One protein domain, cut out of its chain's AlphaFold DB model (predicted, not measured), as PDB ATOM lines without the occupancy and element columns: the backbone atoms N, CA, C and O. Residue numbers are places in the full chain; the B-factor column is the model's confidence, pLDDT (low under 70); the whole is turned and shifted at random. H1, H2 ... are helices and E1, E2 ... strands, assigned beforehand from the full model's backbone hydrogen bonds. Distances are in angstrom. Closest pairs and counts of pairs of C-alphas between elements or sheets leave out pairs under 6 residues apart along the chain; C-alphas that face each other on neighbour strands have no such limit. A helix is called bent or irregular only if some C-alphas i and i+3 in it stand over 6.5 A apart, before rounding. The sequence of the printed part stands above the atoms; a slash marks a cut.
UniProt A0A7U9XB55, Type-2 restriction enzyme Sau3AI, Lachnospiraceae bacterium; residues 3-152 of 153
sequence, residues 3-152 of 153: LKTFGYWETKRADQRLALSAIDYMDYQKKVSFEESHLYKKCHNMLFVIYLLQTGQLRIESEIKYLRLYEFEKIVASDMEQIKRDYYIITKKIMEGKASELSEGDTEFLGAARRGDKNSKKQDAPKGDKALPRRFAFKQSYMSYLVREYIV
ATOM      1  N   LEU A   3     221.772 250.395 279.675       94.69
ATOM      2  CA  LEU A   3     222.129 248.989 279.451       94.69
ATOM      3  C   LEU A   3     223.340 248.609 280.306       94.69
ATOM      4  O   LEU A   3     224.362 249.297 280.288       94.69
ATOM      5  N   LYS A   4     223.253 247.486 281.019       94.88
ATOM      6  CA  LYS A   4     224.354 246.938 281.811       94.88
ATOM      7  C   LYS A   4     224.588 245.476 281.473       94.88
ATOM      8  O   LYS A   4     223.650 244.689 281.405       94.88
ATOM      9  N   THR A   5     225.856 245.115 281.312       95.19
ATOM     10  CA  THR A   5     226.276 243.737 281.068       95.19
ATOM     11  C   THR A   5     227.232 243.274 282.158       95.19
ATOM     12  O   THR A   5     228.103 244.028 282.605       95.19
ATOM     13  N   PHE A   6     227.056 242.042 282.624       95.50
ATOM     14  CA  PHE A   6     227.964 241.408 283.577       95.50
ATOM     15  C   PHE A   6     227.789 239.893 283.559       95.50
ATOM     16  O   PHE A   6     226.790 239.370 283.063       95.50
ATOM     17  N   GLY A   7     228.795 239.204 284.083       96.25
ATOM     18  CA  GLY A   7     228.848 237.756 284.106       96.25
ATOM     19  C   GLY A   7     228.570 237.226 285.495       96.25
ATOM     20  O   GLY A   7     228.752 237.912 286.505       96.25
ATOM     21  N   TYR A   8     228.188 235.965 285.551       96.94
ATOM     22  CA  TYR A   8     228.180 235.214 286.792       96.94
ATOM     23  C   TYR A   8     228.721 233.810 286.554       96.94
ATOM     24  O   TYR A   8     228.654 233.282 285.447       96.94
ATOM     25  N   TRP A   9     229.293 233.229 287.598       95.75
ATOM     26  CA  TRP A   9     229.789 231.855 287.599       95.75
ATOM     27  C   TRP A   9     228.677 230.897 288.031       95.75
ATOM     28  O   TRP A   9     227.747 231.315 288.721       95.75
ATOM     29  N   GLU A  10     228.808 229.604 287.726       92.25
ATOM     30  CA  GLU A  10     227.859 228.560 288.171       92.25
ATOM     31  C   GLU A  10     227.617 228.567 289.690       92.25
ATOM     32  O   GLU A  10     226.517 228.286 290.154       92.25
ATOM     33  N   THR A  11     228.597 229.020 290.474       93.31
ATOM     34  CA  THR A  11     228.488 229.245 291.927       93.31
ATOM     35  C   THR A  11     227.609 230.445 292.321       93.31
ATOM     36  O   THR A  11     227.651 230.898 293.466       93.31
ATOM     37  N   LYS A  12     226.842 231.011 291.378       92.88
ATOM     38  CA  LYS A  12     226.031 232.231 291.522       92.88
ATOM     39  C   LYS A  12     226.831 233.438 292.044       92.88
ATOM     40  O   LYS A  12     226.300 234.328 292.710       92.88
ATOM     41  N   ARG A  13     228.133 233.487 291.750       96.06
ATOM     42  CA  ARG A  13     229.006 234.624 292.079       96.06
ATOM     43  C   ARG A  13     229.072 235.578 290.895       96.06
ATOM     44  O   ARG A  13     229.349 235.136 289.785       96.06
ATOM     45  N   ALA A  14     228.895 236.876 291.127       97.19
ATOM     46  CA  ALA A  14     229.121 237.878 290.090       97.19
ATOM     47  C   ALA A  14     230.613 237.946 289.717       97.19
ATOM     48  O   ALA A  14     231.492 237.841 290.580       97.19
ATOM     49  N   ASP A  15     230.921 238.149 288.438       95.94
ATOM     50  CA  ASP A  15     232.297 238.188 287.928       95.94
ATOM     51  C   ASP A  15     233.051 239.459 288.319       95.94
ATOM     52  O   ASP A  15     234.262 239.428 288.552       95.94
ATOM     53  N   GLN A  16     232.321 240.564 288.460       95.94
ATOM     54  CA  GLN A  16     232.875 241.878 288.742       95.94
ATOM     55  C   GLN A  16     231.884 242.776 289.497       95.94
ATOM     56  O   GLN A  16     230.731 242.436 289.753       95.94
ATOM     57  N   ARG A  17     232.367 243.965 289.861       96.25
ATOM     58  CA  ARG A  17     231.545 245.090 290.326       96.25
ATOM     59  C   ARG A  17     230.696 245.648 289.183       96.25
ATOM     60  O   ARG A  17     231.180 245.729 288.053       96.25
ATOM     61  N   LEU A  18     229.504 246.155 289.469       96.44
ATOM     62  CA  LEU A  18     228.694 246.818 288.450       96.44
ATOM     63  C   LEU A  18     228.945 248.326 288.456       96.44
ATOM     64  O   LEU A  18     228.575 249.022 289.395       96.44
ATOM     65  N   ALA A  19     229.562 248.847 287.396       96.00
ATOM     66  CA  ALA A  19     229.767 250.281 287.217       96.00
ATOM     67  C   ALA A  19     228.450 251.007 286.884       96.00
ATOM     68  O   ALA A  19     227.819 250.722 285.861       96.00
ATOM     69  N   LEU A  20     228.078 251.999 287.697       95.75
ATOM     70  CA  LEU A  20     226.801 252.709 287.588       95.75
ATOM     71  C   LEU A  20     226.965 254.051 286.870       95.75
ATOM     72  O   LEU A  20     226.555 254.175 285.715       95.75
ATOM     73  N   SER A  21     227.632 255.018 287.506       95.44
ATOM     74  CA  SER A  21     227.883 256.352 286.945       95.44
ATOM     75  C   SER A  21     229.242 256.900 287.365       95.44
ATOM     76  O   SER A  21     229.688 256.658 288.483       95.44
ATOM     77  N   ALA A  22     229.897 257.660 286.484       96.56
ATOM     78  CA  ALA A  22     231.057 258.469 286.850       96.56
ATOM     79  C   ALA A  22     230.673 259.521 287.902       96.56
ATOM     80  O   ALA A  22     229.551 260.016 287.871       96.56
ATOM     81  N   ILE A  23     231.607 259.831 288.801       97.31
ATOM     82  CA  ILE A  23     231.451 260.855 289.835       97.31
ATOM     83  C   ILE A  23     232.177 262.106 289.353       97.31
ATOM     84  O   ILE A  23     233.404 262.083 289.234       97.31
ATOM     85  N   ASP A  24     231.443 263.187 289.121       97.31
ATOM     86  CA  ASP A  24     232.032 264.522 289.075       97.31
ATOM     87  C   ASP A  24     232.134 265.043 290.515       97.31
ATOM     88  O   ASP A  24     231.124 265.145 291.211       97.31
ATOM     89  N   TYR A  25     233.347 265.296 291.017       98.00
ATOM     90  CA  TYR A  25     233.505 265.750 292.405       98.00
ATOM     91  C   TYR A  25     232.947 267.161 292.613       98.00
ATOM     92  O   TYR A  25     232.511 267.474 293.724       98.00
ATOM     93  N   MET A  26     232.920 267.998 291.572       97.50
ATOM     94  CA  MET A  26     232.462 269.382 291.686       97.50
ATOM     95  C   MET A  26     230.938 269.491 291.809       97.50
ATOM     96  O   MET A  26     230.460 270.465 292.397       97.50
ATOM     97  N   ASP A  27     230.186 268.469 291.390       96.75
ATOM     98  CA  ASP A  27     228.742 268.363 291.655       96.75
ATOM     99  C   ASP A  27     228.432 268.301 293.163       96.75
ATOM    100  O   ASP A  27     227.349 268.686 293.600       96.75
ATOM    101  N   TYR A  28     229.395 267.855 293.978       97.19
ATOM    102  CA  TYR A  28     229.240 267.635 295.420       97.19
ATOM    103  C   TYR A  28     229.913 268.713 296.277       97.19
ATOM    104  O   TYR A  28     230.222 268.487 297.447       97.19
ATOM    105  N   GLN A  29     230.115 269.914 295.727       95.25
ATOM    106  CA  GLN A  29     230.495 271.096 296.517       95.25
ATOM    107  C   GLN A  29     229.434 271.463 297.566       95.25
ATOM    108  O   GLN A  29     229.743 272.090 298.579       95.25
ATOM    109  N   LYS A  30     228.180 271.080 297.313       94.00
ATOM    110  CA  LYS A  30     227.049 271.203 298.231       94.00
ATOM    111  C   LYS A  30     226.404 269.834 298.414       94.00
ATOM    112  O   LYS A  30     226.616 268.917 297.621       94.00
ATOM    113  N   LYS A  31     225.591 269.699 299.460       93.25
ATOM    114  CA  LYS A  31     224.805 268.486 299.687       93.25
ATOM    115  C   LYS A  31     223.815 268.292 298.533       93.25
ATOM    116  O   LYS A  31     223.019 269.183 298.260       93.25
ATOM    117  N   VAL A  32     223.849 267.113 297.921       96.50
ATOM    118  CA  VAL A  32     222.891 266.658 296.903       96.50
ATOM    119  C   VAL A  32     222.166 265.448 297.474       96.50
ATOM    120  O   VAL A  32     222.823 264.500 297.922       96.50
ATOM    121  N   SER A  33     220.833 265.480 297.506       97.19
ATOM    122  CA  SER A  33     220.051 264.328 297.969       97.19
ATOM    123  C   SER A  33     220.262 263.119 297.050       97.19
ATOM    124  O   SER A  33     220.689 263.254 295.900       97.19
ATOM    125  N   PHE A  34     220.012 261.916 297.561       96.44
ATOM    126  CA  PHE A  34     220.178 260.697 296.771       96.44
ATOM    127  C   PHE A  34     219.242 260.685 295.554       96.44
ATOM    128  O   PHE A  34     219.686 260.400 294.445       96.44
ATOM    129  N   GLU A  35     217.985 261.069 295.740       94.75
ATOM    130  CA  GLU A  35     216.927 261.050 294.728       94.75
ATOM    131  C   GLU A  35     217.161 262.084 293.611       94.75
ATOM    132  O   GLU A  35     216.849 261.845 292.445       94.75
ATOM    133  N   GLU A  36     217.779 263.223 293.929       94.94
ATOM    134  CA  GLU A  36     218.120 264.244 292.928       94.94
ATOM    135  C   GLU A  36     219.414 263.926 292.167       94.94
ATOM    136  O   GLU A  36     219.681 264.518 291.109       94.94
ATOM    137  N   SER A  37     220.211 262.990 292.690       95.56
ATOM    138  CA  SER A  37     221.536 262.665 292.176       95.56
ATOM    139  C   SER A  37     221.498 262.099 290.755       95.56
ATOM    140  O   SER A  37     220.571 261.399 290.336       95.56
ATOM    141  N   HIS A  38     222.574 262.341 290.004       94.69
ATOM    142  CA  HIS A  38     222.753 261.718 288.693       94.69
ATOM    143  C   HIS A  38     222.852 260.184 288.792       94.69
ATOM    144  O   HIS A  38     222.531 259.487 287.830       94.69
ATOM    145  N   LEU A  39     223.299 259.655 289.942       95.44
ATOM    146  CA  LEU A  39     223.371 258.221 290.205       95.44
ATOM    147  C   LEU A  39     221.971 257.616 290.175       95.44
ATOM    148  O   LEU A  39     221.719 256.720 289.374       95.44
ATOM    149  N   TYR A  40     221.068 258.139 291.005       94.19
ATOM    150  CA  TYR A  40     219.702 257.636 291.108       94.19
ATOM    151  C   TYR A  40     218.977 257.729 289.760       94.19
ATOM    152  O   TYR A  40     218.430 256.733 289.291       94.19
ATOM    153  N   LYS A  41     219.093 258.867 289.062       92.00
ATOM    154  CA  LYS A  41     218.496 259.062 287.726       92.00
ATOM    155  C   LYS A  41     218.966 258.030 286.697       92.00
ATOM    156  O   LYS A  41     218.157 257.538 285.914       92.00
ATOM    157  N   LYS A  42     220.258 257.682 286.692       91.12
ATOM    158  CA  LYS A  42     220.800 256.650 285.791       91.12
ATOM    159  C   LYS A  42     220.403 255.241 286.204       91.12
ATOM    160  O   LYS A  42     220.155 254.397 285.349       91.12
ATOM    161  N   CYS A  43     220.349 254.979 287.502       91.06
ATOM    162  CA  CYS A  43     219.998 253.665 288.014       91.06
ATOM    163  C   CYS A  43     218.509 253.352 287.887       91.06
ATOM    164  O   CYS A  43     218.186 252.178 287.765       91.06
ATOM    165  N   HIS A  44     217.635 254.365 287.867       87.00
ATOM    166  CA  HIS A  44     216.180 254.215 287.952       87.00
ATOM    167  C   HIS A  44     215.612 253.127 287.022       87.00
ATOM    168  O   HIS A  44     214.835 252.296 287.480       87.00
ATOM    169  N   ASN A  45     216.065 253.074 285.760       84.81
ATOM    170  CA  ASN A  45     215.670 252.043 284.796       84.81
ATOM    171  C   ASN A  45     216.882 251.483 284.043       84.81
ATOM    172  O   ASN A  45     217.405 252.136 283.126       84.81
ATOM    173  N   MET A  46     217.283 250.254 284.387       91.75
ATOM    174  CA  MET A  46     218.380 249.544 283.725       91.75
ATOM    175  C   MET A  46     217.908 248.245 283.062       91.75
ATOM    176  O   MET A  46     217.058 247.546 283.594       91.75
ATOM    177  N   LEU A  47     218.482 247.891 281.914       93.69
ATOM    178  CA  LEU A  47     218.338 246.571 281.297       93.69
ATOM    179  C   LEU A  47     219.613 245.772 281.563       93.69
ATOM    180  O   LEU A  47     220.706 246.207 281.194       93.69
ATOM    181  N   PHE A  48     219.481 244.625 282.218       93.44
ATOM    182  CA  PHE A  48     220.593 243.733 282.521       93.44
ATOM    183  C   PHE A  48     220.668 242.610 281.491       93.44
ATOM    184  O   PHE A  48     219.706 241.865 281.307       93.44
ATOM    185  N   VAL A  49     221.833 242.490 280.854       95.00
ATOM    186  CA  VAL A  49     222.209 241.375 279.977       95.00
ATOM    187  C   VAL A  49     223.259 240.552 280.705       95.00
ATOM    188  O   VAL A  49     224.364 241.033 280.971       95.00
ATOM    189  N   ILE A  50     222.898 239.328 281.060       95.12
ATOM    190  CA  ILE A  50     223.640 238.543 282.041       95.12
ATOM    191  C   ILE A  50     224.041 237.224 281.404       95.12
ATOM    192  O   ILE A  50     223.183 236.453 280.963       95.12
ATOM    193  N   TYR A  51     225.344 236.977 281.354       96.12
ATOM    194  CA  TYR A  51     225.914 235.795 280.715       96.12
ATOM    195  C   TYR A  51     226.562 234.855 281.734       96.12
ATOM    196  O   TYR A  51     227.096 235.291 282.760       96.12
ATOM    197  N   LEU A  52     226.492 233.556 281.451       96.50
ATOM    198  CA  LEU A  52     227.110 232.516 282.268       96.50
ATOM    199  C   LEU A  52     228.582 232.363 281.882       96.50
ATOM    200  O   LEU A  52     228.910 232.180 280.712       96.50
ATOM    201  N   LEU A  53     229.458 232.426 282.878       96.31
ATOM    202  CA  LEU A  53     230.886 232.187 282.729       96.31
ATOM    203  C   LEU A  53     231.240 230.747 283.082       96.31
ATOM    204  O   LEU A  53     230.813 230.231 284.118       96.31
ATOM    205  N   GLN A  54     232.107 230.157 282.264       95.44
ATOM    206  CA  GLN A  54     232.694 228.842 282.491       95.44
ATOM    207  C   GLN A  54     234.219 228.943 282.527       95.44
ATOM    208  O   GLN A  54     234.841 229.698 281.776       95.44
ATOM    209  N   THR A  55     234.836 228.193 283.437       92.94
ATOM    210  CA  THR A  55     236.295 228.152 283.569       92.94
ATOM    211  C   THR A  55     236.919 227.606 282.288       92.94
ATOM    212  O   THR A  55     236.536 226.543 281.816       92.94
ATOM    213  N   GLY A  56     237.902 228.323 281.740       92.75
ATOM    214  CA  GLY A  56     238.592 227.929 280.508       92.75
ATOM    215  C   GLY A  56     237.890 228.349 279.211       92.75
ATOM    216  O   GLY A  56     238.478 228.180 278.148       92.75
ATOM    217  N   GLN A  57     236.694 228.939 279.283       94.25
ATOM    218  CA  GLN A  57     235.972 229.456 278.118       94.25
ATOM    219  C   GLN A  57     236.304 230.934 277.857       94.25
ATOM    220  O   GLN A  57     236.473 231.725 278.795       94.25
ATOM    221  N   LEU A  58     236.359 231.342 276.583       93.12
ATOM    222  CA  LEU A  58     236.460 232.760 276.240       93.12
ATOM    223  C   LEU A  58     235.138 233.474 276.544       93.12
ATOM    224  O   LEU A  58     234.056 232.998 276.221       93.12
ATOM    225  N   ARG A  59     235.215 234.692 277.091       89.50
ATOM    226  CA  ARG A  59     234.022 235.484 277.456       89.50
ATOM    227  C   ARG A  59     233.106 235.807 276.269       89.50
ATOM    228  O   ARG A  59     231.923 236.040 276.470       89.50
ATOM    229  N   ILE A  60     233.643 235.850 275.046       92.31
ATOM    230  CA  ILE A  60     232.854 236.082 273.822       92.31
ATOM    231  C   ILE A  60     231.984 234.875 273.443       92.31
ATOM    232  O   ILE A  60     230.999 235.032 272.733       92.31
ATOM    233  N   GLU A  61     232.330 233.689 273.936       95.06
ATOM    234  CA  GLU A  61     231.591 232.444 273.708       95.06
ATOM    235  C   GLU A  61     230.532 232.206 274.798       95.06
ATOM    236  O   GLU A  61     229.748 231.262 274.708       95.06
ATOM    237  N   SER A  62     230.504 233.045 275.841       95.50
ATOM    238  CA  SER A  62     229.569 232.920 276.955       95.50
ATOM    239  C   SER A  62     228.120 233.135 276.514       95.50
ATOM    240  O   SER A  62     227.784 234.106 275.835       95.50
ATOM    241  N   GLU A  63     227.236 232.254 276.974       94.38
ATOM    242  CA  GLU A  63     225.807 232.325 276.682       94.38
ATOM    243  C   GLU A  63     225.120 233.399 277.538       94.38
ATOM    244  O   GLU A  63     225.258 233.417 278.764       94.38
ATOM    245  N   ILE A  64     224.321 234.265 276.907       96.00
ATOM    246  CA  ILE A  64     223.402 235.167 277.612       96.00
ATOM    247  C   ILE A  64     222.253 234.326 278.181       96.00
ATOM    248  O   ILE A  64     221.370 233.902 277.444       96.00
ATOM    249  N   LYS A  65     222.247 234.111 279.499       95.06
ATOM    250  CA  LYS A  65     221.212 233.326 280.194       95.06
ATOM    251  C   LYS A  65     219.999 234.155 280.582       95.06
ATOM    252  O   LYS A  65     218.880 233.647 280.584       95.06
ATOM    253  N   TYR A  66     220.213 235.426 280.923       92.81
ATOM    254  CA  TYR A  66     219.140 236.284 281.407       92.81
ATOM    255  C   TYR A  66     219.168 237.661 280.759       92.81
ATOM    256  O   TYR A  66     220.200 238.329 280.681       92.81
ATOM    257  N   LEU A  67     217.973 238.095 280.372       92.81
ATOM    258  CA  LEU A  67     217.637 239.472 280.063       92.81
ATOM    259  C   LEU A  67     216.605 239.921 281.103       92.81
ATOM    260  O   LEU A  67     215.559 239.277 281.253       92.81
ATOM    261  N   ARG A  68     216.921 240.955 281.885       87.69
ATOM    262  CA  ARG A  68     216.068 241.418 282.992       87.69
ATOM    263  C   ARG A  68     215.961 242.929 282.999       87.69
ATOM    264  O   ARG A  68     216.978 243.620 283.003       87.69
ATOM    265  N   LEU A  69     214.733 243.437 283.043       88.88
ATOM    266  CA  LEU A  69     214.515 244.825 283.412       88.88
ATOM    267  C   LEU A  69     214.790 244.956 284.912       88.88
ATOM    268  O   LEU A  69     214.174 244.276 285.728       88.88
ATOM    269  N   TYR A  70     215.750 245.802 285.251       83.25
ATOM    270  CA  TYR A  70     216.108 246.136 286.613       83.25
ATOM    271  C   TYR A  70     215.382 247.420 287.006       83.25
ATOM    272  O   TYR A  70     215.842 248.531 286.723       83.25
ATOM    273  N   GLU A  71     214.223 247.247 287.636       84.81
ATOM    274  CA  GLU A  71     213.488 248.331 288.285       84.81
ATOM    275  C   GLU A  71     214.149 248.605 289.635       84.81
ATOM    276  O   GLU A  71     213.951 247.866 290.603       84.81
ATOM    277  N   PHE A  72     214.986 249.642 289.674       85.50
ATOM    278  CA  PHE A  72     215.930 249.867 290.767       85.50
ATOM    279  C   PHE A  72     215.277 249.823 292.142       85.50
ATOM    280  O   PHE A  72     215.738 249.094 293.012       85.50
ATOM    281  N   GLU A  73     214.174 250.547 292.307       85.88
ATOM    282  CA  GLU A  73     213.485 250.669 293.589       85.88
ATOM    283  C   GLU A  73     212.867 249.364 294.072       85.88
ATOM    284  O   GLU A  73     212.820 249.137 295.275       85.88
ATOM    285  N   LYS A  74     212.426 248.496 293.155       86.50
ATOM    286  CA  LYS A  74     211.845 247.202 293.517       86.50
ATOM    287  C   LYS A  74     212.920 246.231 293.975       86.50
ATOM    288  O   LYS A  74     212.745 245.557 294.982       86.50
ATOM    289  N   ILE A  75     214.029 246.166 293.241       83.31
ATOM    290  CA  ILE A  75     215.057 245.151 293.488       83.31
ATOM    291  C   ILE A  75     215.901 245.506 294.708       83.31
ATOM    292  O   ILE A  75     216.262 244.625 295.474       83.31
ATOM    293  N   VAL A  76     216.180 246.794 294.918       85.81
ATOM    294  CA  VAL A  76     216.961 247.242 296.078       85.81
ATOM    295  C   VAL A  76     216.081 247.707 297.235       85.81
ATOM    296  O   VAL A  76     216.579 248.388 298.122       85.81
ATOM    297  N   ALA A  77     214.782 247.389 297.240       89.88
ATOM    298  CA  ALA A  77     213.840 247.899 298.239       89.88
ATOM    299  C   ALA A  77     214.309 247.624 299.679       89.88
ATOM    300  O   ALA A  77     214.347 248.541 300.500       89.88
ATOM    301  N   SER A  78     214.736 246.386 299.961       91.88
ATOM    302  CA  SER A  78     215.268 245.973 301.270       91.88
ATOM    303  C   SER A  78     216.612 246.619 301.614       91.88
ATOM    304  O   SER A  78     216.959 246.750 302.784       91.88
ATOM    305  N   ASP A  79     217.359 247.041 300.597       94.56
ATOM    306  CA  ASP A  79     218.749 247.488 300.713       94.56
ATOM    307  C   ASP A  79     218.887 249.010 300.583       94.56
ATOM    308  O   ASP A  79     219.972 249.574 300.760       94.56
ATOM    309  N   MET A  80     217.783 249.689 300.266       94.81
ATOM    310  CA  MET A  80     217.742 251.096 299.883       94.81
ATOM    311  C   MET A  80     218.335 251.989 300.970       94.81
ATOM    312  O   MET A  80     219.075 252.928 300.673       94.81
ATOM    313  N   GLU A  81     218.058 251.688 302.238       96.88
ATOM    314  CA  GLU A  81     218.630 252.449 303.344       96.88
ATOM    315  C   GLU A  81     220.159 252.359 303.378       96.88
ATOM    316  O   GLU A  81     220.829 253.374 303.575       96.88
ATOM    317  N   GLN A  82     220.724 251.169 303.148       98.00
ATOM    318  CA  GLN A  82     222.174 250.983 303.125       98.00
ATOM    319  C   GLN A  82     222.800 251.679 301.916       98.00
ATOM    320  O   GLN A  82     223.804 252.372 302.072       98.00
ATOM    321  N   ILE A  83     222.177 251.585 300.738       97.69
ATOM    322  CA  ILE A  83     222.642 252.281 299.528       97.69
ATOM    323  C   ILE A  83     222.662 253.799 299.744       97.69
ATOM    324  O   ILE A  83     223.633 254.463 299.371       97.69
ATOM    325  N   LYS A  84     221.625 254.360 300.381       97.94
ATOM    326  CA  LYS A  84     221.586 255.786 300.732       97.94
ATOM    327  C   LYS A  84     222.688 256.147 301.727       97.94
ATOM    328  O   LYS A  84     223.359 257.159 301.530       97.94
ATOM    329  N   ARG A  85     222.906 255.331 302.767       98.50
ATOM    330  CA  ARG A  85     224.005 255.534 303.730       98.50
ATOM    331  C   ARG A  85     225.358 255.577 303.020       98.50
ATOM    332  O   ARG A  85     226.102 256.537 303.205       98.50
ATOM    333  N   ASP A  86     225.630 254.600 302.164       98.69
ATOM    334  CA  ASP A  86     226.872 254.517 301.393       98.69
ATOM    335  C   ASP A  86     227.069 255.730 300.477       98.69
ATOM    336  O   ASP A  86     228.141 256.342 300.460       98.69
ATOM    337  N   TYR A  87     226.014 256.122 299.754       98.56
ATOM    338  CA  TYR A  87     226.020 257.320 298.918       98.56
ATOM    339  C   TYR A  87     226.405 258.557 299.736       98.56
ATOM    340  O   TYR A  87     227.331 259.277 299.357       98.56
ATOM    341  N   TYR A  88     225.760 258.770 300.886       98.56
ATOM    342  CA  TYR A  88     226.036 259.936 301.721       98.56
ATOM    343  C   TYR A  88     227.433 259.912 302.346       98.56
ATOM    344  O   TYR A  88     228.032 260.978 302.483       98.56
ATOM    345  N   ILE A  89     227.985 258.741 302.679       98.50
ATOM    346  CA  ILE A  89     229.383 258.617 303.123       98.50
ATOM    347  C   ILE A  89     230.331 259.105 302.020       98.50
ATOM    348  O   ILE A  89     231.202 259.944 302.281       98.50
ATOM    349  N   ILE A  90     230.132 258.640 300.783       98.56
ATOM    350  CA  ILE A  90     230.963 259.025 299.632       98.56
ATOM    351  C   ILE A  90     230.858 260.530 299.368       98.56
ATOM    352  O   ILE A  90     231.877 261.224 299.315       98.56
ATOM    353  N   THR A  91     229.639 261.061 299.226       98.44
ATOM    354  CA  THR A  91     229.442 262.474 298.867       98.44
ATOM    355  C   THR A  91     229.870 263.416 299.984       98.44
ATOM    356  O   THR A  91     230.381 264.497 299.700       98.44
ATOM    357  N   LYS A  92     229.726 263.010 301.254       98.31
ATOM    358  CA  LYS A  92     230.214 263.789 302.398       98.31
ATOM    359  C   LYS A  92     231.735 263.916 302.375       98.31
ATOM    360  O   LYS A  92     232.229 265.029 302.518       98.31
ATOM    361  N   LYS A  93     232.477 262.826 302.132       98.31
ATOM    362  CA  LYS A  93     233.945 262.897 302.004       98.31
ATOM    363  C   LYS A  93     234.376 263.832 300.872       98.31
ATOM    364  O   LYS A  93     235.279 264.640 301.066       98.31
ATOM    365  N   ILE A  94     233.705 263.772 299.720       98.38
ATOM    366  CA  ILE A  94     233.982 264.679 298.594       98.38
ATOM    367  C   ILE A  94     233.746 266.138 299.005       98.38
ATOM    368  O   ILE A  94     234.640 266.969 298.859       98.38
ATOM    369  N   MET A  95     232.579 266.433 299.581       97.94
ATOM    370  CA  MET A  95     232.202 267.772 300.051       97.94
ATOM    371  C   MET A  95     233.165 268.312 301.120       97.94
ATOM    372  O   MET A  95     233.429 269.513 301.197       97.94
ATOM    373  N   GLU A  96     233.722 267.432 301.951       97.75
ATOM    374  CA  GLU A  96     234.692 267.786 302.984       97.75
ATOM    375  C   GLU A  96     236.101 268.076 302.453       97.75
ATOM    376  O   GLU A  96     236.921 268.543 303.244       97.75
ATOM    377  N   GLY A  97     236.360 267.886 301.153       97.81
ATOM    378  CA  GLY A  97     237.683 268.045 300.541       97.81
ATOM    379  C   GLY A  97     238.579 266.818 300.706       97.81
ATOM    380  O   GLY A  97     239.795 266.953 300.778       97.81
ATOM    381  N   LYS A  98     237.979 265.627 300.823       98.12
ATOM    382  CA  LYS A  98     238.663 264.341 301.043       98.12
ATOM    383  C   LYS A  98     238.356 263.339 299.926       98.12
ATOM    384  O   LYS A  98     238.197 262.141 300.165       98.12
ATOM    385  N   ALA A  99     238.223 263.812 298.688       98.00
ATOM    386  CA  ALA A  99     237.959 262.950 297.536       98.00
ATOM    387  C   ALA A  99     239.155 262.028 297.228       98.00
ATOM    388  O   ALA A  99     238.977 260.886 296.787       98.00
ATOM    389  N   SER A 100     240.380 262.495 297.481       97.44
ATOM    390  CA  SER A 100     241.614 261.719 297.297       97.44
ATOM    391  C   SER A 100     241.735 260.551 298.283       97.44
ATOM    392  O   SER A 100     242.311 259.519 297.929       97.44
ATOM    393  N   GLU A 101     241.096 260.662 299.448       97.50
ATOM    394  CA  GLU A 101     241.042 259.645 300.506       97.50
ATOM    395  C   GLU A 101     239.929 258.603 300.314       97.50
ATOM    396  O   GLU A 101     239.836 257.654 301.093       97.50
ATOM    397  N   LEU A 102     239.068 258.752 299.298       97.31
ATOM    398  CA  LEU A 102     237.986 257.798 299.053       97.31
ATOM    399  C   LEU A 102     238.533 256.372 298.915       97.31
ATOM    400  O   LEU A 102     239.425 256.083 298.109       97.31
ATOM    401  N   SER A 103     237.929 255.442 299.634       93.56
ATOM    402  CA  SER A 103     238.215 254.020 299.529       93.56
ATOM    403  C   SER A 103     236.935 253.269 299.205       93.56
ATOM    404  O   SER A 103     235.846 253.624 299.642       93.56
ATOM    405  N   GLU A 104     237.053 252.185 298.443       91.00
ATOM    406  CA  GLU A 104     235.916 251.281 298.255       91.00
ATOM    407  C   GLU A 104     235.511 250.626 299.587       91.00
ATOM    408  O   GLU A 104     234.349 250.282 299.764       91.00
ATOM    409  N   GLY A 105     236.436 250.518 300.548       93.69
ATOM    410  CA  GLY A 105     236.166 250.017 301.898       93.69
ATOM    411  C   GLY A 105     235.346 250.955 302.792       93.69
ATOM    412  O   GLY A 105     234.945 250.535 303.864       93.69
ATOM    413  N   ASP A 106     235.062 252.189 302.366       94.69
ATOM    414  CA  ASP A 106     234.324 253.174 303.179       94.69
ATOM    415  C   ASP A 106     232.826 252.860 303.352       94.69
ATOM    416  O   ASP A 106     232.128 253.537 304.098       94.69
ATOM    417  N   THR A 107     232.315 251.899 302.593       98.44
ATOM    418  CA  THR A 107     230.883 251.667 302.330       98.44
ATOM    419  C   THR A 107     230.591 250.173 302.302       98.44
ATOM    420  O   THR A 107     231.533 249.383 302.350       98.44
ATOM    421  N   GLU A 108     229.331 249.759 302.172       97.81
ATOM    422  CA  GLU A 108     228.955 248.337 302.157       97.81
ATOM    423  C   GLU A 108     228.562 247.840 300.755       97.81
ATOM    424  O   GLU A 108     229.256 247.003 300.176       97.81
ATOM    425  N   PHE A 109     227.511 248.396 300.153       97.81
ATOM    426  CA  PHE A 109     226.949 247.971 298.865       97.81
ATOM    427  C   PHE A 109     227.393 248.849 297.695       97.81
ATOM    428  O   PHE A 109     227.732 248.336 296.621       97.81
ATOM    429  N   LEU A 110     227.418 250.169 297.896       98.31
ATOM    430  CA  LEU A 110     227.756 251.158 296.873       98.31
ATOM    431  C   LEU A 110     229.141 251.755 297.140       98.31
ATOM    432  O   LEU A 110     229.323 252.509 298.083       98.31
ATOM    433  N   GLY A 111     230.108 251.481 296.266       98.12
ATOM    434  CA  GLY A 111     231.476 251.986 296.384       98.12
ATOM    435  C   GLY A 111     231.831 253.098 295.391       98.12
ATOM    436  O   GLY A 111     231.230 253.236 294.324       98.12
ATOM    437  N   ALA A 112     232.895 253.844 295.707       97.88
ATOM    438  CA  ALA A 112     233.550 254.795 294.804       97.88
ATOM    439  C   ALA A 112     234.791 254.156 294.145       97.88
ATOM    440  O   ALA A 112     235.930 254.318 294.599       97.88
ATOM    441  N   ALA A 113     234.581 253.409 293.061       96.31
ATOM    442  CA  ALA A 113     235.635 252.682 292.351       96.31
ATOM    443  C   ALA A 113     236.458 253.609 291.443       96.31
ATOM    444  O   ALA A 113     235.897 254.461 290.756       96.31
ATOM    445  N   ARG A 114     237.783 253.412 291.369       94.44
ATOM    446  CA  ARG A 114     238.643 254.146 290.421       94.44
ATOM    447  C   ARG A 114     238.211 253.898 288.970       94.44
ATOM    448  O   ARG A 114     237.810 252.790 288.597       94.44
ATOM    449  N   ARG A 115     238.291 254.946 288.153       92.38
ATOM    450  CA  ARG A 115     238.101 254.904 286.701       92.38
ATOM    451  C   ARG A 115     239.448 255.214 286.051       92.38
ATOM    452  O   ARG A 115     239.925 256.329 286.175       92.38
ATOM    453  N   GLY A 116     240.033 254.241 285.361       87.94
ATOM    454  CA  GLY A 116     241.392 254.359 284.830       87.94
ATOM    455  C   GLY A 116     242.452 253.854 285.808       87.94
ATOM    456  O   GLY A 116     242.147 253.153 286.777       87.94
ATOM    457  N   ASP A 117     243.701 254.179 285.511       89.62
ATOM    458  CA  ASP A 117     244.890 253.710 286.220       89.62
ATOM    459  C   ASP A 117     245.482 254.787 287.153       89.62
ATOM    460  O   ASP A 117     244.869 255.814 287.448       89.62
ATOM    461  N   LYS A 118     246.695 254.539 287.661       87.31
ATOM    462  CA  LYS A 118     247.404 255.468 288.556       87.31
ATOM    463  C   LYS A 118     247.901 256.737 287.850       87.31
ATOM    464  O   LYS A 118     248.169 257.718 288.539       87.31
ATOM    465  N   ASN A 119     248.005 256.719 286.522       91.88
ATOM    466  CA  ASN A 119     248.542 257.810 285.705       91.88
ATOM    467  C   ASN A 119     247.435 258.696 285.121       91.88
ATOM    468  O   ASN A 119     247.706 259.681 284.438       91.88
ATOM    469  N   SER A 120     246.177 258.350 285.391       93.69
ATOM    470  CA  SER A 120     245.022 259.107 284.934       93.69
ATOM    471  C   SER A 120     245.041 260.531 285.495       93.69
ATOM    472  O   SER A 120     245.390 260.764 286.655       93.69
ATOM    473  N   LYS A 121     244.632 261.502 284.670       96.00
ATOM    474  CA  LYS A 121     244.547 262.908 285.080       96.00
ATOM    475  C   LYS A 121     243.595 263.036 286.271       96.00
ATOM    476  O   LYS A 121     242.451 262.592 286.205       96.00
ATOM    477  N   LYS A 122     244.077 263.649 287.354       97.12
ATOM    478  CA  LYS A 122     243.248 263.969 288.521       97.12
ATOM    479  C   LYS A 122     242.179 264.992 288.137       97.12
ATOM    480  O   LYS A 122     242.461 265.908 287.366       97.12
ATOM    481  N   GLN A 123     240.988 264.842 288.703       97.12
ATOM    482  CA  GLN A 123     239.941 265.855 288.630       97.12
ATOM    483  C   GLN A 123     240.018 266.770 289.849       97.12
ATOM    484  O   GLN A 123     240.426 266.333 290.933       97.12
ATOM    485  N   ASP A 124     239.641 268.028 289.653       98.12
ATOM    486  CA  ASP A 124     239.475 268.963 290.757       98.12
ATOM    487  C   ASP A 124     238.274 268.535 291.614       98.12
ATOM    488  O   ASP A 124     237.310 267.935 291.128       98.12
ATOM    489  N   ALA A 125     238.374 268.793 292.911       97.94
ATOM    490  CA  ALA A 125     237.374 268.453 293.906       97.94
ATOM    491  C   ALA A 125     237.147 269.642 294.859       97.94
ATOM    492  O   ALA A 125     237.946 270.586 294.889       97.94
ATOM    493  N   PRO A 126     236.063 269.621 295.656       97.94
ATOM    494  CA  PRO A 126     235.768 270.685 296.605       97.94
ATOM    495  C   PRO A 126     236.938 270.978 297.553       97.94
ATOM    496  O   PRO A 126     237.755 270.112 297.862       97.94
ATOM    497  N   LYS A 127     237.000 272.226 298.031       97.12
ATOM    498  CA  LYS A 127     238.048 272.731 298.938       97.12
ATOM    499  C   LYS A 127     239.486 272.592 298.411       97.12
ATOM    500  O   LYS A 127     240.427 272.588 299.199       97.12
ATOM    501  N   GLY A 128     239.660 272.520 297.091       96.88
ATOM    502  CA  GLY A 128     240.975 272.499 296.444       96.88
ATOM    503  C   GLY A 128     241.649 271.126 296.405       96.88
ATOM    504  O   GLY A 128     242.808 271.044 295.998       96.88
ATOM    505  N   ASP A 129     240.952 270.056 296.798       98.06
ATOM    506  CA  ASP A 129     241.467 268.692 296.657       98.06
ATOM    507  C   ASP A 129     241.568 268.292 295.171       98.06
ATOM    508  O   ASP A 129     240.869 268.820 294.300       98.06
ATOM    509  N   LYS A 130     242.464 267.349 294.868       97.81
ATOM    510  CA  LYS A 130     242.638 266.767 293.533       97.81
ATOM    511  C   LYS A 130     242.787 265.265 293.643       97.81
ATOM    512  O   LYS A 130     243.761 264.749 294.200       97.81
ATOM    513  N   ALA A 131     241.872 264.549 293.010       97.38
ATOM    514  CA  ALA A 131     241.757 263.110 293.177       97.38
ATOM    515  C   ALA A 131     241.634 262.389 291.836       97.38
ATOM    516  O   ALA A 131     241.154 262.939 290.847       97.38
ATOM    517  N   LEU A 132     242.088 261.133 291.797       97.50
ATOM    518  CA  LEU A 132     241.888 260.287 290.621       97.50
ATOM    519  C   LEU A 132     240.381 260.118 290.357       97.50
ATOM    520  O   LEU A 132     239.611 260.014 291.321       97.50
ATOM    521  N   PRO A 133     239.953 260.073 289.086       97.12
ATOM    522  CA  PRO A 133     238.545 259.951 288.743       97.12
ATOM    523  C   PRO A 133     237.957 258.635 289.265       97.12
ATOM    524  O   PRO A 133     238.599 257.577 289.258       97.12
ATOM    525  N   ARG A 134     236.704 258.702 289.720       97.38
ATOM    526  CA  ARG A 134     235.958 257.559 290.258       97.38
ATOM    527  C   ARG A 134     234.578 257.441 289.630       97.38
ATOM    528  O   ARG A 134     234.097 258.322 288.922       97.38
ATOM    529  N   ARG A 135     233.952 256.301 289.880       97.00
ATOM    530  CA  ARG A 135     232.572 255.987 289.528       97.00
ATOM    531  C   ARG A 135     231.888 255.311 290.703       97.00
ATOM    532  O   ARG A 135     232.504 254.490 291.383       97.00
ATOM    533  N   PHE A 136     230.616 255.623 290.888       98.00
ATOM    534  CA  PHE A 136     229.727 254.810 291.694       98.00
ATOM    535  C   PHE A 136     229.641 253.416 291.079       98.00
ATOM    536  O   PHE A 136     229.461 253.267 289.863       98.00
ATOM    537  N   ALA A 137     229.799 252.397 291.912       97.44
ATOM    538  CA  ALA A 137     229.678 251.013 291.501       97.44
ATOM    539  C   ALA A 137     229.059 250.181 292.618       97.44
ATOM    540  O   ALA A 137     229.440 250.331 293.778       97.44
ATOM    541  N   PHE A 138     228.164 249.262 292.266       97.19
ATOM    542  CA  PHE A 138     227.803 248.201 293.194       97.19
ATOM    543  C   PHE A 138     228.969 247.240 293.345       97.19
ATOM    544  O   PHE A 138     229.544 246.775 292.351       97.19
ATOM    545  N   LYS A 139     229.333 246.961 294.594       97.88
ATOM    546  CA  LYS A 139     230.434 246.057 294.907       97.88
ATOM    547  C   LYS A 139     230.139 244.656 294.396       97.88
ATOM    548  O   LYS A 139     228.990 244.238 294.305       97.88
ATOM    549  N   GLN A 140     231.193 243.900 294.104       97.44
ATOM    550  CA  GLN A 140     231.046 242.518 293.645       97.44
ATOM    551  C   GLN A 140     230.316 241.635 294.669       97.44
ATOM    552  O   GLN A 140     229.564 240.745 294.275       97.44
ATOM    553  N   SER A 141     230.528 241.868 295.968       96.94
ATOM    554  CA  SER A 141     229.815 241.169 297.043       96.94
ATOM    555  C   SER A 141     228.308 241.385 296.927       96.94
ATOM    556  O   SER A 141     227.559 240.414 296.844       96.94
ATOM    557  N   TYR A 142     227.889 242.646 296.811       97.12
ATOM    558  CA  TYR A 142     226.491 243.017 296.626       97.12
ATOM    559  C   TYR A 142     225.924 242.503 295.297       97.12
ATOM    560  O   TYR A 142     224.854 241.912 295.274       97.12
ATOM    561  N   MET A 143     226.679 242.592 294.199       96.38
ATOM    562  CA  MET A 143     226.276 241.993 292.920       96.38
ATOM    563  C   MET A 143     226.083 240.479 293.021       96.38
ATOM    564  O   MET A 143     225.162 239.942 292.422       96.38
ATOM    565  N   SER A 144     226.924 239.780 293.783       96.94
ATOM    566  CA  SER A 144     226.768 238.336 293.993       96.94
ATOM    567  C   SER A 144     225.532 238.016 294.838       96.94
ATOM    568  O   SER A 144     224.876 237.014 294.585       96.94
ATOM    569  N   TYR A 145     225.204 238.862 295.819       95.12
ATOM    570  CA  TYR A 145     223.942 238.782 296.559       95.12
ATOM    571  C   TYR A 145     222.743 238.985 295.625       95.12
ATOM    572  O   TYR A 145     221.885 238.112 295.551       95.12
ATOM    573  N   LEU A 146     222.748 240.043 294.807       92.56
ATOM    574  CA  LEU A 146     221.690 240.285 293.822       92.56
ATOM    575  C   LEU A 146     221.525 239.121 292.839       92.56
ATOM    576  O   LEU A 146     220.404 238.724 292.526       92.56
ATOM    577  N   VAL A 147     222.644 238.552 292.375       93.12
ATOM    578  CA  VAL A 147     222.645 237.377 291.496       93.12
ATOM    579  C   VAL A 147     221.916 236.202 292.144       93.12
ATOM    580  O   VAL A 147     221.070 235.600 291.487       93.12
ATOM    581  N   ARG A 148     222.216 235.897 293.411       92.31
ATOM    582  CA  ARG A 148     221.629 234.760 294.133       92.31
ATOM    583  C   ARG A 148     220.159 234.940 294.481       92.31
ATOM    584  O   ARG A 148     219.407 233.990 294.319       92.31
ATOM    585  N   GLU A 149     219.785 236.120 294.962       88.25
ATOM    586  CA  GLU A 149     218.462 236.320 295.560       88.25
ATOM    587  C   GLU A 149     217.413 236.818 294.558       88.25
ATOM    588  O   GLU A 149     216.230 236.532 294.719       88.25
ATOM    589  N   TYR A 150     217.819 237.561 293.519       85.12
ATOM    590  CA  TYR A 150     216.866 238.309 292.683       85.12
ATOM    591  C   TYR A 150     216.976 238.048 291.180       85.12
ATOM    592  O   TYR A 150     216.045 238.351 290.434       85.12
ATOM    593  N   ILE A 151     218.110 237.536 290.700       83.50
ATOM    594  CA  ILE A 151     218.377 237.444 289.259       83.50
ATOM    595  C   ILE A 151     218.324 236.001 288.764       83.50
ATOM    596  O   ILE A 151     217.679 235.735 287.746       83.50
ATOM    597  N   VAL A 152     219.035 235.100 289.446       81.62
ATOM    598  CA  VAL A 152     219.202 233.696 289.057       81.62
ATOM    599  C   VAL A 152     218.385 232.822 290.014       81.62
ATOM    600  O   VAL A 152     218.812 232.664 291.161       81.62
TER     601      VAL A 152
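This is residues 3 to 152 of the 153 residues of the protein "Type-2 restriction enzyme Sau3AI" of Lachnospiraceae bacterium (UniProt A0A7U9XB55). Two small, strongly twisted sheets follow each other along the long dimension: E1 E3 E4 makes one end, with H4 across one face, and E2 E6 E5 lies in the middle, with the long helix H3 along one face and the short H1 by its edge strand E2. Parts of long loops, among them residues 121 to 131, make the other end. The printed part has 150 residues, with four named helices and six named strands in the order E1 E2 H1 E3 E4 H2 H3 E5 E6 H4; the class is mixed, helices and strands. The sheet E1 E3 E4 is mixed, and E2 E6 E5 is antiparallel. The whole is compact, with a radius of gyration of the C-alphas of 16.2 A and spans of 47 by 35 by 23 A.

E1, residues 3 to 9, is parallel to E3, residues 45 to 53; N 4 and O 47 are 2.9 A apart, within hydrogen-bond range. E3 forms a hairpin with E4, residues 64 to 71, where N 48 and O 68 are 2.8 A apart. H4, residues 140 to 151, is on this sheet at a height of 9.0 A, over E1 and E3, across the strands at 83 degrees to E3 on the local plane; with the sheet it makes two layers, a helix on one face. The closest C-alphas of E1 and H4 are those of Tyr 8 and Val 147, 7.6 A apart. In the other sheet E2, residues 18 to 23, is antiparallel to E6, residues 134 to 138, with N 136 and O 21 at 2.8 A. E6 forms a hairpin with E5, residues 110 to 114, with N 111 and O 137 at 2.8 A. H1, residues 38 to 43, is on this sheet at a height of 7.0 A; its closest C-alpha pair with E2 is Ser 21 and Leu 39, 5.9 A. H3, residues 77 to 95, is on the same face as H1, at a height of 8.9 A; its closest C-alpha pair with E5 is Asp 86 and Leu 110, 5.7 A. H4 and H3 are apart. H2, residues 72 to 75, is close to but not clearly touching H1, with C-alphas 43 and 72 at 6.2 A. Each O i to N i+4 pair is within hydrogen-bond range in H1, 13 of 15 in H3 and 7 of 8 in H4; H2 is too short for such a pair.

E1 begins at C-alpha 3 (222.129, 248.989, 279.451) and is 20.5 A long; E2 is 14.4 A, E3 25.1 A and E4 19.6 A. H3 is 27.1 A long and irregular, with C-alphas 78 and 81 at 7.6 A. H4, 14.3 A, ends at C-alpha 151 (218.377, 237.444, 289.259).

The two C-alphas farthest apart are those of Gly 56 and Lys 127, 48.4 A. The printed part has no cut. The links E2 to H1, H3 to E5 and E5 to E6 are long. Mean pLDDT of the printed part is 94.6, and no printed residue is under 70.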